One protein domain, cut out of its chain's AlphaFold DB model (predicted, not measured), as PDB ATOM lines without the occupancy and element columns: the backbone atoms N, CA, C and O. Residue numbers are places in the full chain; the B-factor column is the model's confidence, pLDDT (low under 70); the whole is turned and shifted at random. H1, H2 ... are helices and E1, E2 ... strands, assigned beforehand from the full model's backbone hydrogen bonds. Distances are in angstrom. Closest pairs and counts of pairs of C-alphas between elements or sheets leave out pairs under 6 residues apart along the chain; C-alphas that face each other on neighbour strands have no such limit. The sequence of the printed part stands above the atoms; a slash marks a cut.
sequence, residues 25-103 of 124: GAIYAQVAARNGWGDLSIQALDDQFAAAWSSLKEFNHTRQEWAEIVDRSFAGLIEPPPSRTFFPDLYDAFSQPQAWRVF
ATOM      1  N   GLY A  25     214.046 208.196 176.116       98.00
ATOM      2  CA  GLY A  25     213.178 209.204 176.709       98.00
ATOM      3  C   GLY A  25     211.699 208.847 176.602       98.00
ATOM      4  O   GLY A  25     210.950 209.060 177.554       98.00
ATOM      5  N   ALA A  26     211.269 208.230 175.496       97.94
ATOM      6  CA  ALA A  26     209.887 207.784 175.329       97.94
ATOM      7  C   ALA A  26     209.532 206.646 176.299       97.94
ATOM      8  O   ALA A  26     208.471 206.674 176.929       97.94
ATOM      9  N   ILE A  27     210.427 205.665 176.456       98.06
ATOM     10  CA  ILE A  27     210.252 204.572 177.423       98.06
ATOM     11  C   ILE A  27     210.247 205.138 178.850       98.06
ATOM     12  O   ILE A  27     209.373 204.786 179.646       98.06
ATOM     13  N   TYR A  28     211.167 206.055 179.157       98.25
ATOM     14  CA  TYR A  28     211.261 206.717 180.458       98.25
ATOM     15  C   TYR A  28     209.977 207.474 180.805       98.25
ATOM     16  O   TYR A  28     209.395 207.217 181.859       98.25
ATOM     17  N   ALA A  29     209.488 208.334 179.909       97.94
ATOM     18  CA  ALA A  29     208.251 209.086 180.103       97.94
ATOM     19  C   ALA A  29     207.039 208.159 180.289       97.94
ATOM     20  O   ALA A  29     206.203 208.395 181.159       97.94
ATOM     21  N   GLN A  30     206.954 207.064 179.522       97.44
ATOM     22  CA  GLN A  30     205.858 206.105 179.651       97.44
ATOM     23  C   GLN A  30     205.871 205.388 181.010       97.44
ATOM     24  O   GLN A  30     204.825 205.247 181.646       97.44
ATOM     25  N   VAL A  31     207.034 204.907 181.456       97.81
ATOM     26  CA  VAL A  31     207.163 204.224 182.752       97.81
ATOM     27  C   VAL A  31     206.902 205.198 183.902       97.81
ATOM     28  O   VAL A  31     206.186 204.842 184.839       97.81
ATOM     29  N   ALA A  32     207.421 206.423 183.805       97.50
ATOM     30  CA  ALA A  32     207.195 207.486 184.776       97.50
ATOM     31  C   ALA A  32     205.695 207.810 184.905       97.50
ATOM     32  O   ALA A  32     205.163 207.803 186.015       97.50
ATOM     33  N   ALA A  33     204.980 207.958 183.783       97.38
ATOM     34  CA  ALA A  33     203.543 208.231 183.775       97.38
ATOM     35  C   ALA A  33     202.725 207.115 184.442       97.38
ATOM     36  O   ALA A  33     201.821 207.399 185.228       97.38
ATOM     37  N   ARG A  34     203.074 205.839 184.203       96.81
ATOM     38  CA  ARG A  34     202.451 204.691 184.896       96.81
ATOM     39  C   ARG A  34     202.672 204.714 186.411       96.81
ATOM     40  O   ARG A  34     201.844 204.187 187.146       96.81
ATOM     41  N   ASN A  35     203.755 205.343 186.858       96.56
ATOM     42  CA  ASN A  35     204.139 205.494 188.259       96.56
ATOM     43  C   ASN A  35     203.710 206.840 188.876       96.56
ATOM     44  O   ASN A  35     204.150 207.180 189.972       96.56
ATOM     45  N   GLY A  36     202.843 207.604 188.199       96.56
ATOM     46  CA  GLY A  36     202.275 208.856 188.714       96.56
ATOM     47  C   GLY A  36     203.032 210.133 188.331       96.56
ATOM     48  O   GLY A  36     202.639 211.211 188.769       96.56
ATOM     49  N   TRP A  37     204.067 210.038 187.492       94.94
ATOM     50  CA  TRP A  37     204.872 211.169 187.015       94.94
ATOM     51  C   TRP A  37     204.548 211.477 185.548       94.94
ATOM     52  O   TRP A  37     205.138 210.905 184.632       94.94
ATOM     53  N   GLY A  38     203.555 212.340 185.326       91.88
ATOM     54  CA  GLY A  38     203.082 212.723 183.991       91.88
ATOM     55  C   GLY A  38     203.873 213.862 183.338       91.88
ATOM     56  O   GLY A  38     204.702 214.505 183.973       91.88
ATOM     57  N   ASP A  39     203.577 214.108 182.058       92.12
ATOM     58  CA  ASP A  39     203.984 215.298 181.291       92.12
ATOM     59  C   ASP A  39     205.498 215.571 181.195       92.12
ATOM     60  O   ASP A  39     205.933 216.697 180.944       92.12
ATOM     61  N   LEU A  40     206.324 214.529 181.336       96.81
ATOM     62  CA  LEU A  40     207.766 214.642 181.137       96.81
ATOM     63  C   LEU A  40     208.110 214.798 179.653       96.81
ATOM     64  O   LEU A  40     207.651 214.038 178.798       96.81
ATOM     65  N   SER A  41     208.971 215.770 179.352       97.38
ATOM     66  CA  SER A  41     209.473 215.986 177.997       97.38
ATOM     67  C   SER A  41     210.360 214.818 177.563       97.38
ATOM     68  O   SER A  41     211.451 214.627 178.098       97.38
ATOM     69  N   ILE A  42     209.903 214.072 176.552       98.00
ATOM     70  CA  ILE A  42     210.660 212.978 175.923       98.00
ATOM     71  C   ILE A  42     212.023 213.479 175.440       98.00
ATOM     72  O   ILE A  42     213.038 212.865 175.749       98.00
ATOM     73  N   GLN A  43     212.051 214.634 174.764       97.94
ATOM     74  CA  GLN A  43     213.290 215.228 174.259       97.94
ATOM     75  C   GLN A  43     214.265 215.553 175.395       97.94
ATOM     76  O   GLN A  43     215.448 215.262 175.286       97.94
ATOM     77  N   ALA A  44     213.770 216.114 176.504       98.00
ATOM     78  CA  ALA A  44     214.630 216.428 177.643       98.00
ATOM     79  C   ALA A  44     215.225 215.160 178.273       98.00
ATOM     80  O   ALA A  44     216.387 215.172 178.667       98.00
ATOM     81  N   LEU A  45     214.447 214.076 178.353       98.44
ATOM     82  CA  LEU A  45     214.924 212.786 178.854       98.44
ATOM     83  C   LEU A  45     215.960 212.157 177.911       98.44
ATOM     84  O   LEU A  45     216.975 211.658 178.388       98.44
ATOM     85  N   ASP A  46     215.738 212.209 176.593       98.31
ATOM     86  CA  ASP A  46     216.701 211.726 175.592       98.31
ATOM     87  C   ASP A  46     218.020 212.521 175.652       98.31
ATOM     88  O   ASP A  46     219.099 211.925 175.717       98.31
ATOM     89  N   ASP A  47     217.947 213.854 175.715       98.19
ATOM     90  CA  ASP A  47     219.125 214.727 175.788       98.19
ATOM     91  C   ASP A  47     219.920 214.502 177.082       98.19
ATOM     92  O   ASP A  47     221.150 214.379 177.055       98.19
ATOM     93  N   GLN A  48     219.234 214.418 178.226       98.44
ATOM     94  CA  GLN A  48     219.889 214.178 179.511       98.44
ATOM     95  C   GLN A  48     220.479 212.770 179.596       98.44
ATOM     96  O   GLN A  48     221.584 212.616 180.117       98.44
ATOM     97  N   PHE A  49     219.804 211.756 179.046       97.81
ATOM     98  CA  PHE A  49     220.363 210.410 178.957       97.81
ATOM     99  C   PHE A  49     221.629 210.390 178.096       97.81
ATOM    100  O   PHE A  49     222.654 209.867 178.530       97.81
ATOM    101  N   ALA A  50     221.603 211.006 176.911       96.38
ATOM    102  CA  ALA A  50     222.771 211.085 176.034       96.38
ATOM    103  C   ALA A  50     223.949 211.821 176.702       96.38
ATOM    104  O   ALA A  50     225.102 211.383 176.613       96.38
ATOM    105  N   ALA A  51     223.671 212.909 177.425       97.31
ATOM    106  CA  ALA A  51     224.670 213.634 178.208       97.31
ATOM    107  C   ALA A  51     225.233 212.783 179.362       97.31
ATOM    108  O   ALA A  51     226.449 212.721 179.554       97.31
ATOM    109  N   ALA A  52     224.371 212.082 180.103       96.62
ATOM    110  CA  ALA A  52     224.791 211.193 181.182       96.62
ATOM    111  C   ALA A  52     225.660 210.050 180.642       96.62
ATOM    112  O   ALA A  52     226.737 209.805 181.185       96.62
ATOM    113  N   TRP A  53     225.242 209.419 179.543       94.44
ATOM    114  CA  TRP A  53     225.947 208.317 178.891       94.44
ATOM    115  C   TRP A  53     227.316 208.735 178.348       94.44
ATOM    116  O   TRP A  53     228.323 208.099 178.648       94.44
ATOM    117  N   SER A  54     227.384 209.846 177.609       93.81
ATOM    118  CA  SER A  54     228.645 210.351 177.038       93.81
ATOM    119  C   SER A  54     229.671 210.790 178.088       93.81
ATOM    120  O   SER A  54     230.866 210.829 177.801       93.81
ATOM    121  N   SER A  55     229.229 211.095 179.312       92.00
ATOM    122  CA  SER A  55     230.117 211.460 180.423       92.00
ATOM    123  C   SER A  55     230.823 210.268 181.088       92.00
ATOM    124  O   SER A  55     231.737 210.468 181.894       92.00
ATOM    125  N   LEU A  56     230.415 209.032 180.775       90.50
ATOM    126  CA  LEU A  56     230.962 207.820 181.384       90.50
ATOM    127  C   LEU A  56     232.336 207.493 180.797       90.50
ATOM    128  O   LEU A  56     232.516 207.416 179.584       90.50
ATOM    129  N   LYS A  57     233.312 207.274 181.680       86.12
ATOM    130  CA  LYS A  57     234.657 206.800 181.307       86.12
ATOM    131  C   LYS A  57     234.817 205.301 181.519       86.12
ATOM    132  O   LYS A  57     235.418 204.626 180.696       86.12
ATOM    133  N   GLU A  58     234.271 204.805 182.622       89.69
ATOM    134  CA  GLU A  58     234.235 203.396 182.992       89.69
ATOM    135  C   GLU A  58     232.804 203.074 183.416       89.69
ATOM    136  O   GLU A  58     232.191 203.842 184.160       89.69
ATOM    137  N   PHE A  59     232.262 201.976 182.900       90.31
ATOM    138  CA  PHE A  59     230.899 201.552 183.184       90.31
ATOM    139  C   PHE A  59     230.853 200.028 183.237       90.31
ATOM    140  O   PHE A  59     231.137 199.359 182.246       90.31
ATOM    141  N   ASN A  60     230.516 199.473 184.401       92.38
ATOM    142  CA  ASN A  60     230.530 198.027 184.628       92.38
ATOM    143  C   ASN A  60     229.162 197.381 184.385       92.38
ATOM    144  O   ASN A  60     228.974 196.199 184.676       92.38
ATOM    145  N   HIS A  61     228.204 198.145 183.851       90.50
ATOM    146  CA  HIS A  61     226.835 197.709 183.587       90.50
ATOM    147  C   HIS A  61     226.124 197.150 184.826       90.50
ATOM    148  O   HIS A  61     225.180 196.364 184.711       90.50
ATOM    149  N   THR A  62     226.555 197.546 186.027       96.06
ATOM    150  CA  THR A  62     225.882 197.123 187.251       96.06
ATOM    151  C   THR A  62     224.528 197.811 187.357       96.06
ATOM    152  O   THR A  62     224.320 198.932 186.889       96.06
ATOM    153  N   ARG A  63     223.584 197.154 188.034       95.31
ATOM    154  CA  ARG A  63     222.259 197.731 188.275       95.31
ATOM    155  C   ARG A  63     222.333 199.082 189.001       95.31
ATOM    156  O   ARG A  63     221.499 199.943 188.749       95.31
ATOM    157  N   GLN A  64     223.319 199.265 189.880       96.31
ATOM    158  CA  GLN A  64     223.528 200.526 190.588       96.31
ATOM    159  C   GLN A  64     224.002 201.637 189.643       96.31
ATOM    160  O   GLN A  64     223.410 202.711 189.646       96.31
ATOM    161  N   GLU A  65     225.006 201.385 188.801       96.19
ATOM    162  CA  GLU A  65     225.480 202.400 187.850       96.19
ATOM    163  C   GLU A  65     224.376 202.777 186.840       96.19
ATOM    164  O   GLU A  65     224.252 203.938 186.456       96.19
ATOM    165  N   TRP A  66     223.507 201.828 186.460       97.31
ATOM    166  CA  TRP A  66     222.304 202.133 185.677       97.31
ATOM    167  C   TRP A  66     221.328 203.050 186.416       97.31
ATOM    168  O   TRP A  66     220.791 203.974 185.806       97.31
ATOM    169  N   ALA A  67     221.104 202.829 187.716       97.62
ATOM    170  CA  ALA A  67     220.262 203.709 188.526       97.62
ATOM    171  C   ALA A  67     220.818 205.137 188.575       97.62
ATOM    172  O   ALA A  67     220.059 206.094 188.472       97.62
ATOM    173  N   GLU A  68     222.141 205.289 188.651       97.06
ATOM    174  CA  GLU A  68     222.797 206.599 188.652       97.06
ATOM    175  C   GLU A  68     222.644 207.338 187.313       97.06
ATOM    176  O   GLU A  68     222.423 208.549 187.302       97.06
ATOM    177  N   ILE A  69     222.724 206.633 186.179       97.69
ATOM    178  CA  ILE A  69     222.453 207.224 184.855       97.69
ATOM    179  C   ILE A  69     220.997 207.664 184.753       97.69
ATOM    180  O   ILE A  69     220.720 208.766 184.276       97.69
ATOM    181  N   VAL A  70     220.069 206.820 185.207       97.94
ATOM    182  CA  VAL A  70     218.643 207.153 185.228       97.94
ATOM    183  C   VAL A  70     218.415 208.399 186.082       97.94
ATOM    184  O   VAL A  70     217.804 209.347 185.605       97.94
ATOM    185  N   ASP A  71     218.964 208.469 187.291       98.19
ATOM    186  CA  ASP A  71     218.813 209.646 188.153       98.19
ATOM    187  C   ASP A  71     219.350 210.923 187.497       98.19
ATOM    188  O   ASP A  71     218.698 211.965 187.554       98.19
ATOM    189  N   ARG A  72     220.497 210.846 186.807       97.75
ATOM    190  CA  ARG A  72     221.032 211.973 186.023       97.75
ATOM    191  C   ARG A  72     220.127 212.358 184.856       97.75
ATOM    192  O   ARG A  72     220.053 213.535 184.534       97.75
ATOM    193  N   SER A  73     219.450 211.389 184.245       98.12
ATOM    194  CA  SER A  73     218.533 211.614 183.121       98.12
ATOM    195  C   SER A  73     217.238 212.315 183.543       98.12
ATOM    196  O   SER A  73     216.575 212.943 182.723       98.12
ATOM    197  N   PHE A  74     216.864 212.186 184.817       98.12
ATOM    198  CA  PHE A  74     215.676 212.799 185.415       98.12
ATOM    199  C   PHE A  74     216.006 214.036 186.269       98.12
ATOM    200  O   PHE A  74     215.119 214.588 186.927       98.12
ATOM    201  N   ALA A  75     217.264 214.483 186.275       96.81
ATOM    202  CA  ALA A  75     217.723 215.563 187.134       96.81
ATOM    203  C   ALA A  75     216.972 216.870 186.831       96.81
ATOM    204  O   ALA A  75     216.939 217.360 185.704       96.81
ATOM    205  N   GLY A  76     216.346 217.447 187.860       95.75
ATOM    206  CA  GLY A  76     215.551 218.671 187.724       95.75
ATOM    207  C   GLY A  76     214.194 218.487 187.035       95.75
ATOM    208  O   GLY A  76     213.495 219.478 186.839       95.75
ATOM    209  N   LEU A  77     213.805 217.252 186.692       95.94
ATOM    210  CA  LEU A  77     212.480 216.940 186.148       95.94
ATOM    211  C   LEU A  77     211.510 216.455 187.230       95.94
ATOM    212  O   LEU A  77     210.346 216.845 187.221       95.94
ATOM    213  N   ILE A  78     211.981 215.616 188.159       95.31
ATOM    214  CA  ILE A  78     211.172 215.055 189.250       95.31
ATOM    215  C   ILE A  78     211.968 214.975 190.556       95.31
ATOM    216  O   ILE A  78     213.193 214.878 190.540       95.31
ATOM    217  N   GLU A  79     211.256 214.965 191.684       93.69
ATOM    218  CA  GLU A  79     211.799 214.672 193.014       93.69
ATOM    219  C   GLU A  79     210.724 213.924 193.822       93.69
ATOM    220  O   GLU A  79     209.606 214.438 193.925       93.69
ATOM    221  N   PRO A  80     211.015 212.760 194.433       95.12
ATOM    222  CA  PRO A  80     212.320 212.096 194.529       95.12
ATOM    223  C   PRO A  80     212.792 211.395 193.242       95.12
ATOM    224  O   PRO A  80     211.967 211.058 192.392       95.12
ATOM    225  N   PRO A  81     214.112 211.147 193.091       96.81
ATOM    226  CA  PRO A  81     214.673 210.565 191.874       96.81
ATOM    227  C   PRO A  81     214.183 209.125 191.621       96.81
ATOM    228  O   PRO A  81     213.782 208.428 192.567       96.81
ATOM    229  N   PRO A  82     214.240 208.639 190.365       97.12
ATOM    230  CA  PRO A  82     213.767 207.304 189.997       97.12
ATOM    231  C   PRO A  82     214.383 206.164 190.813       97.12
ATOM    232  O   PRO A  82     213.667 205.225 191.166       97.12
ATOM    233  N   SER A  83     215.673 206.238 191.168       97.12
ATOM    234  CA  SER A  83     216.355 205.215 191.982       97.12
ATOM    235  C   SER A  83     215.677 204.938 193.324       97.12
ATOM    236  O   SER A  83     215.802 203.839 193.866       97.12
ATOM    237  N   ARG A  84     214.924 205.912 193.848       96.81
ATOM    238  CA  ARG A  84     214.181 205.830 195.114       96.81
ATOM    239  C   ARG A  84     212.691 205.555 194.936       96.81
ATOM    240  O   ARG A  84     211.976 205.475 195.930       96.81
ATOM    241  N   THR A  85     212.218 205.450 193.699       96.38
ATOM    242  CA  THR A  85     210.794 205.333 193.378       96.38
ATOM    243  C   THR A  85     210.535 204.166 192.431       96.38
ATOM    244  O   THR A  85     210.231 203.071 192.891       96.38
ATOM    245  N   PHE A  86     210.670 204.382 191.123       97.62
ATOM    246  CA  PHE A  86     210.214 203.463 190.076       97.62
ATOM    247  C   PHE A  86     211.343 202.940 189.174       97.62
ATOM    248  O   PHE A  86     211.095 202.402 188.096       97.62
ATOM    249  N   PHE A  87     212.603 203.054 189.603       98.12
ATOM    250  CA  PHE A  87     213.735 202.482 188.873       98.12
ATOM    251  C   PHE A  87     213.600 200.979 188.558       98.12
ATOM    252  O   PHE A  87     213.982 200.601 187.452       98.12
ATOM    253  N   PRO A  88     213.060 200.105 189.438       98.00
ATOM    254  CA  PRO A  88     212.835 198.703 189.081       98.00
ATOM    255  C   PRO A  88     212.002 198.534 187.805       98.00
ATOM    256  O   PRO A  88     212.416 197.795 186.918       98.00
ATOM    257  N   ASP A  89     210.915 199.293 187.662       97.75
ATOM    258  CA  ASP A  89     210.044 199.235 186.485       97.75
ATOM    259  C   ASP A  89     210.744 199.742 185.219       97.75
ATOM    260  O   ASP A  89     210.548 199.191 184.134       97.75
ATOM    261  N   LEU A  90     211.570 200.789 185.344       97.31
ATOM    262  CA  LEU A  90     212.396 201.279 184.236       97.31
ATOM    263  C   LEU A  90     213.384 200.205 183.792       97.31
ATOM    264  O   LEU A  90     213.486 199.910 182.605       97.31
ATOM    265  N   TYR A  91     214.091 199.609 184.745       96.62
ATOM    266  CA  TYR A  91     215.097 198.588 184.482       96.62
ATOM    267  C   TYR A  91     214.483 197.347 183.814       96.62
ATOM    268  O   TYR A  91     215.021 196.822 182.836       96.62
ATOM    269  N   ASP A  92     213.310 196.926 184.284       97.00
ATOM    270  CA  ASP A  92     212.577 195.793 183.723       97.00
ATOM    271  C   ASP A  92     212.028 196.095 182.321       97.00
ATOM    272  O   ASP A  92     212.008 195.202 181.470       97.00
ATOM    273  N   ALA A  93     211.643 197.345 182.031       96.62
ATOM    274  CA  ALA A  93     211.168 197.743 180.705       96.62
ATOM    275  C   ALA A  93     212.228 197.511 179.615       96.62
ATOM    276  O   ALA A  93     211.898 196.993 178.550       96.62
ATOM    277  N   PHE A  94     213.505 197.798 179.892       95.12
ATOM    278  CA  PHE A  94     214.605 197.555 178.944       95.12
ATOM    279  C   PHE A  94     214.985 196.076 178.801       95.12
ATOM    280  O   PHE A  94     215.714 195.718 177.877       95.12
ATOM    281  N   SER A  95     214.461 195.195 179.657       93.06
ATOM    282  CA  SER A  95     214.601 193.742 179.489       93.06
ATOM    283  C   SER A  95     213.565 193.153 178.522       93.06
ATOM    284  O   SER A  95     213.691 191.999 178.112       93.06
ATOM    285  N   GLN A  96     212.539 193.924 178.146       94.56
ATOM    286  CA  GLN A  96     211.484 193.471 177.242       94.56
ATOM    287  C   GLN A  96     211.908 193.635 175.776       94.56
ATOM    288  O   GLN A  96     212.398 194.699 175.400       94.56
ATOM    289  N   PRO A  97     211.672 192.644 174.895       90.50
ATOM    290  CA  PRO A  97     212.073 192.737 173.489       90.50
ATOM    291  C   PRO A  97     211.382 193.885 172.741       90.50
ATOM    292  O   PRO A  97     211.926 194.391 171.770       90.50
ATOM    293  N   GLN A  98     210.204 194.322 173.193       92.19
ATOM    294  CA  GLN A  98     209.454 195.426 172.587       92.19
ATOM    295  C   GLN A  98     210.107 196.794 172.813       92.19
ATOM    296  O   GLN A  98     209.779 197.731 172.091       92.19
ATOM    297  N   ALA A  99     211.019 196.908 173.784       94.06
ATOM    298  CA  ALA A  99     211.816 198.111 173.995       94.06
ATOM    299  C   ALA A  99     212.937 198.261 172.957       94.06
ATOM    300  O   ALA A  99     213.660 199.251 172.998       94.06
ATOM    301  N   TRP A 100     213.095 197.298 172.042       94.06
ATOM    302  CA  TRP A 100     214.188 197.247 171.083       94.06
ATOM    303  C   TRP A 100     213.678 197.059 169.659       94.06
ATOM    304  O   TRP A 100     212.738 196.306 169.394       94.06
ATOM    305  N   ARG A 101     214.360 197.702 168.715       93.12
ATOM    306  CA  ARG A 101     214.179 197.499 167.279       93.12
ATOM    307  C   ARG A 101     215.518 197.144 166.646       93.12
ATOM    308  O   ARG A 101     216.538 197.724 166.998       93.12
ATOM    309  N   VAL A 102     215.508 196.197 165.709       89.19
ATOM    310  CA  VAL A 102     216.660 195.896 164.844       89.19
ATOM    311  C   VAL A 102     216.715 196.940 163.731       89.19
ATOM    312  O   VAL A 102     215.680 197.203 163.116       89.19
ATOM    313  N   PHE A 103     217.888 197.515 163.450       86.56
ATOM    314  CA  PHE A 103     218.016 198.478 162.351       86.56
ATOM    315  C   PHE A 103     217.622 197.849 161.007       86.56
ATOM    316  O   PHE A 103     217.907 196.681 160.732       86.56
TER     317      PHE A 103
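Overview. This is residues 25 to 103 of the 124 residues of the protein "REG-2-like, HAD superfamily (Subfamily IA) hydrolase" of Verrucomicrobia bacterium (UniProt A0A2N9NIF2). Four helices make a nearly closed ring: H2 forms one side, H1 and H3 touch it at steep tilts, and the short H4 lies across from H2, touching H1 and coming close to H3. The loop of residues 57 to 62 sticks out, and a tail leads from H4 away to E1, the element farthest from the mean of the C-alphas. The printed part has 79 residues, with four named helices and then one named strand along the chain, H1 H2 H3 H4 E1; the class is mostly helix. The whole is compact, with a radius of gyration of the C-alphas of 12.1 A and spans of 32 by 29 by 22 A.

Along the chain. H2, residues 42 to 54, is the longest helix at 18.2 A. H1, residues 25 to 34, runs 14.2 A from C-alpha 25 at (213.178, 209.204, 176.709). H3, residues 63 to 73, runs 15.3 A. H4 is residues 87 to 93, and E1 is residues 100 to 102, ending with C-alpha 102 at (216.660, 195.896, 164.844).

Arrangement. H2 touches H1, the closest C-alphas being those of Gly 25 and Asp 46, 4.5 A apart, at a steep tilt of 60 degrees, opposite ways. H2 touches H3 at Gln 48 and Ser 73, whose C-alphas, the closest, are 4.6 A apart, at a steep tilt of 54 degrees. H1 touches H4, with the C-alphas of Val 31 and Leu 90 closest at 6.2 A. H3 and H4 are close but not clearly touching, about perpendicular at 82 degrees. H2 and H4 are apart. E1 pairs with no named strand and is apart from the four helices. In H1, H2, H3 and H4 every O i to N i+4 pair is within hydrogen-bond range.

Size, cuts and confidence. The two C-alphas farthest apart, those of Pro 80 and Phe 103, are 35.4 A apart. The printed part has no cut. The link from H3 to H4, residues 74 to 86, is long. No printed residue is under 70 in pLDDT.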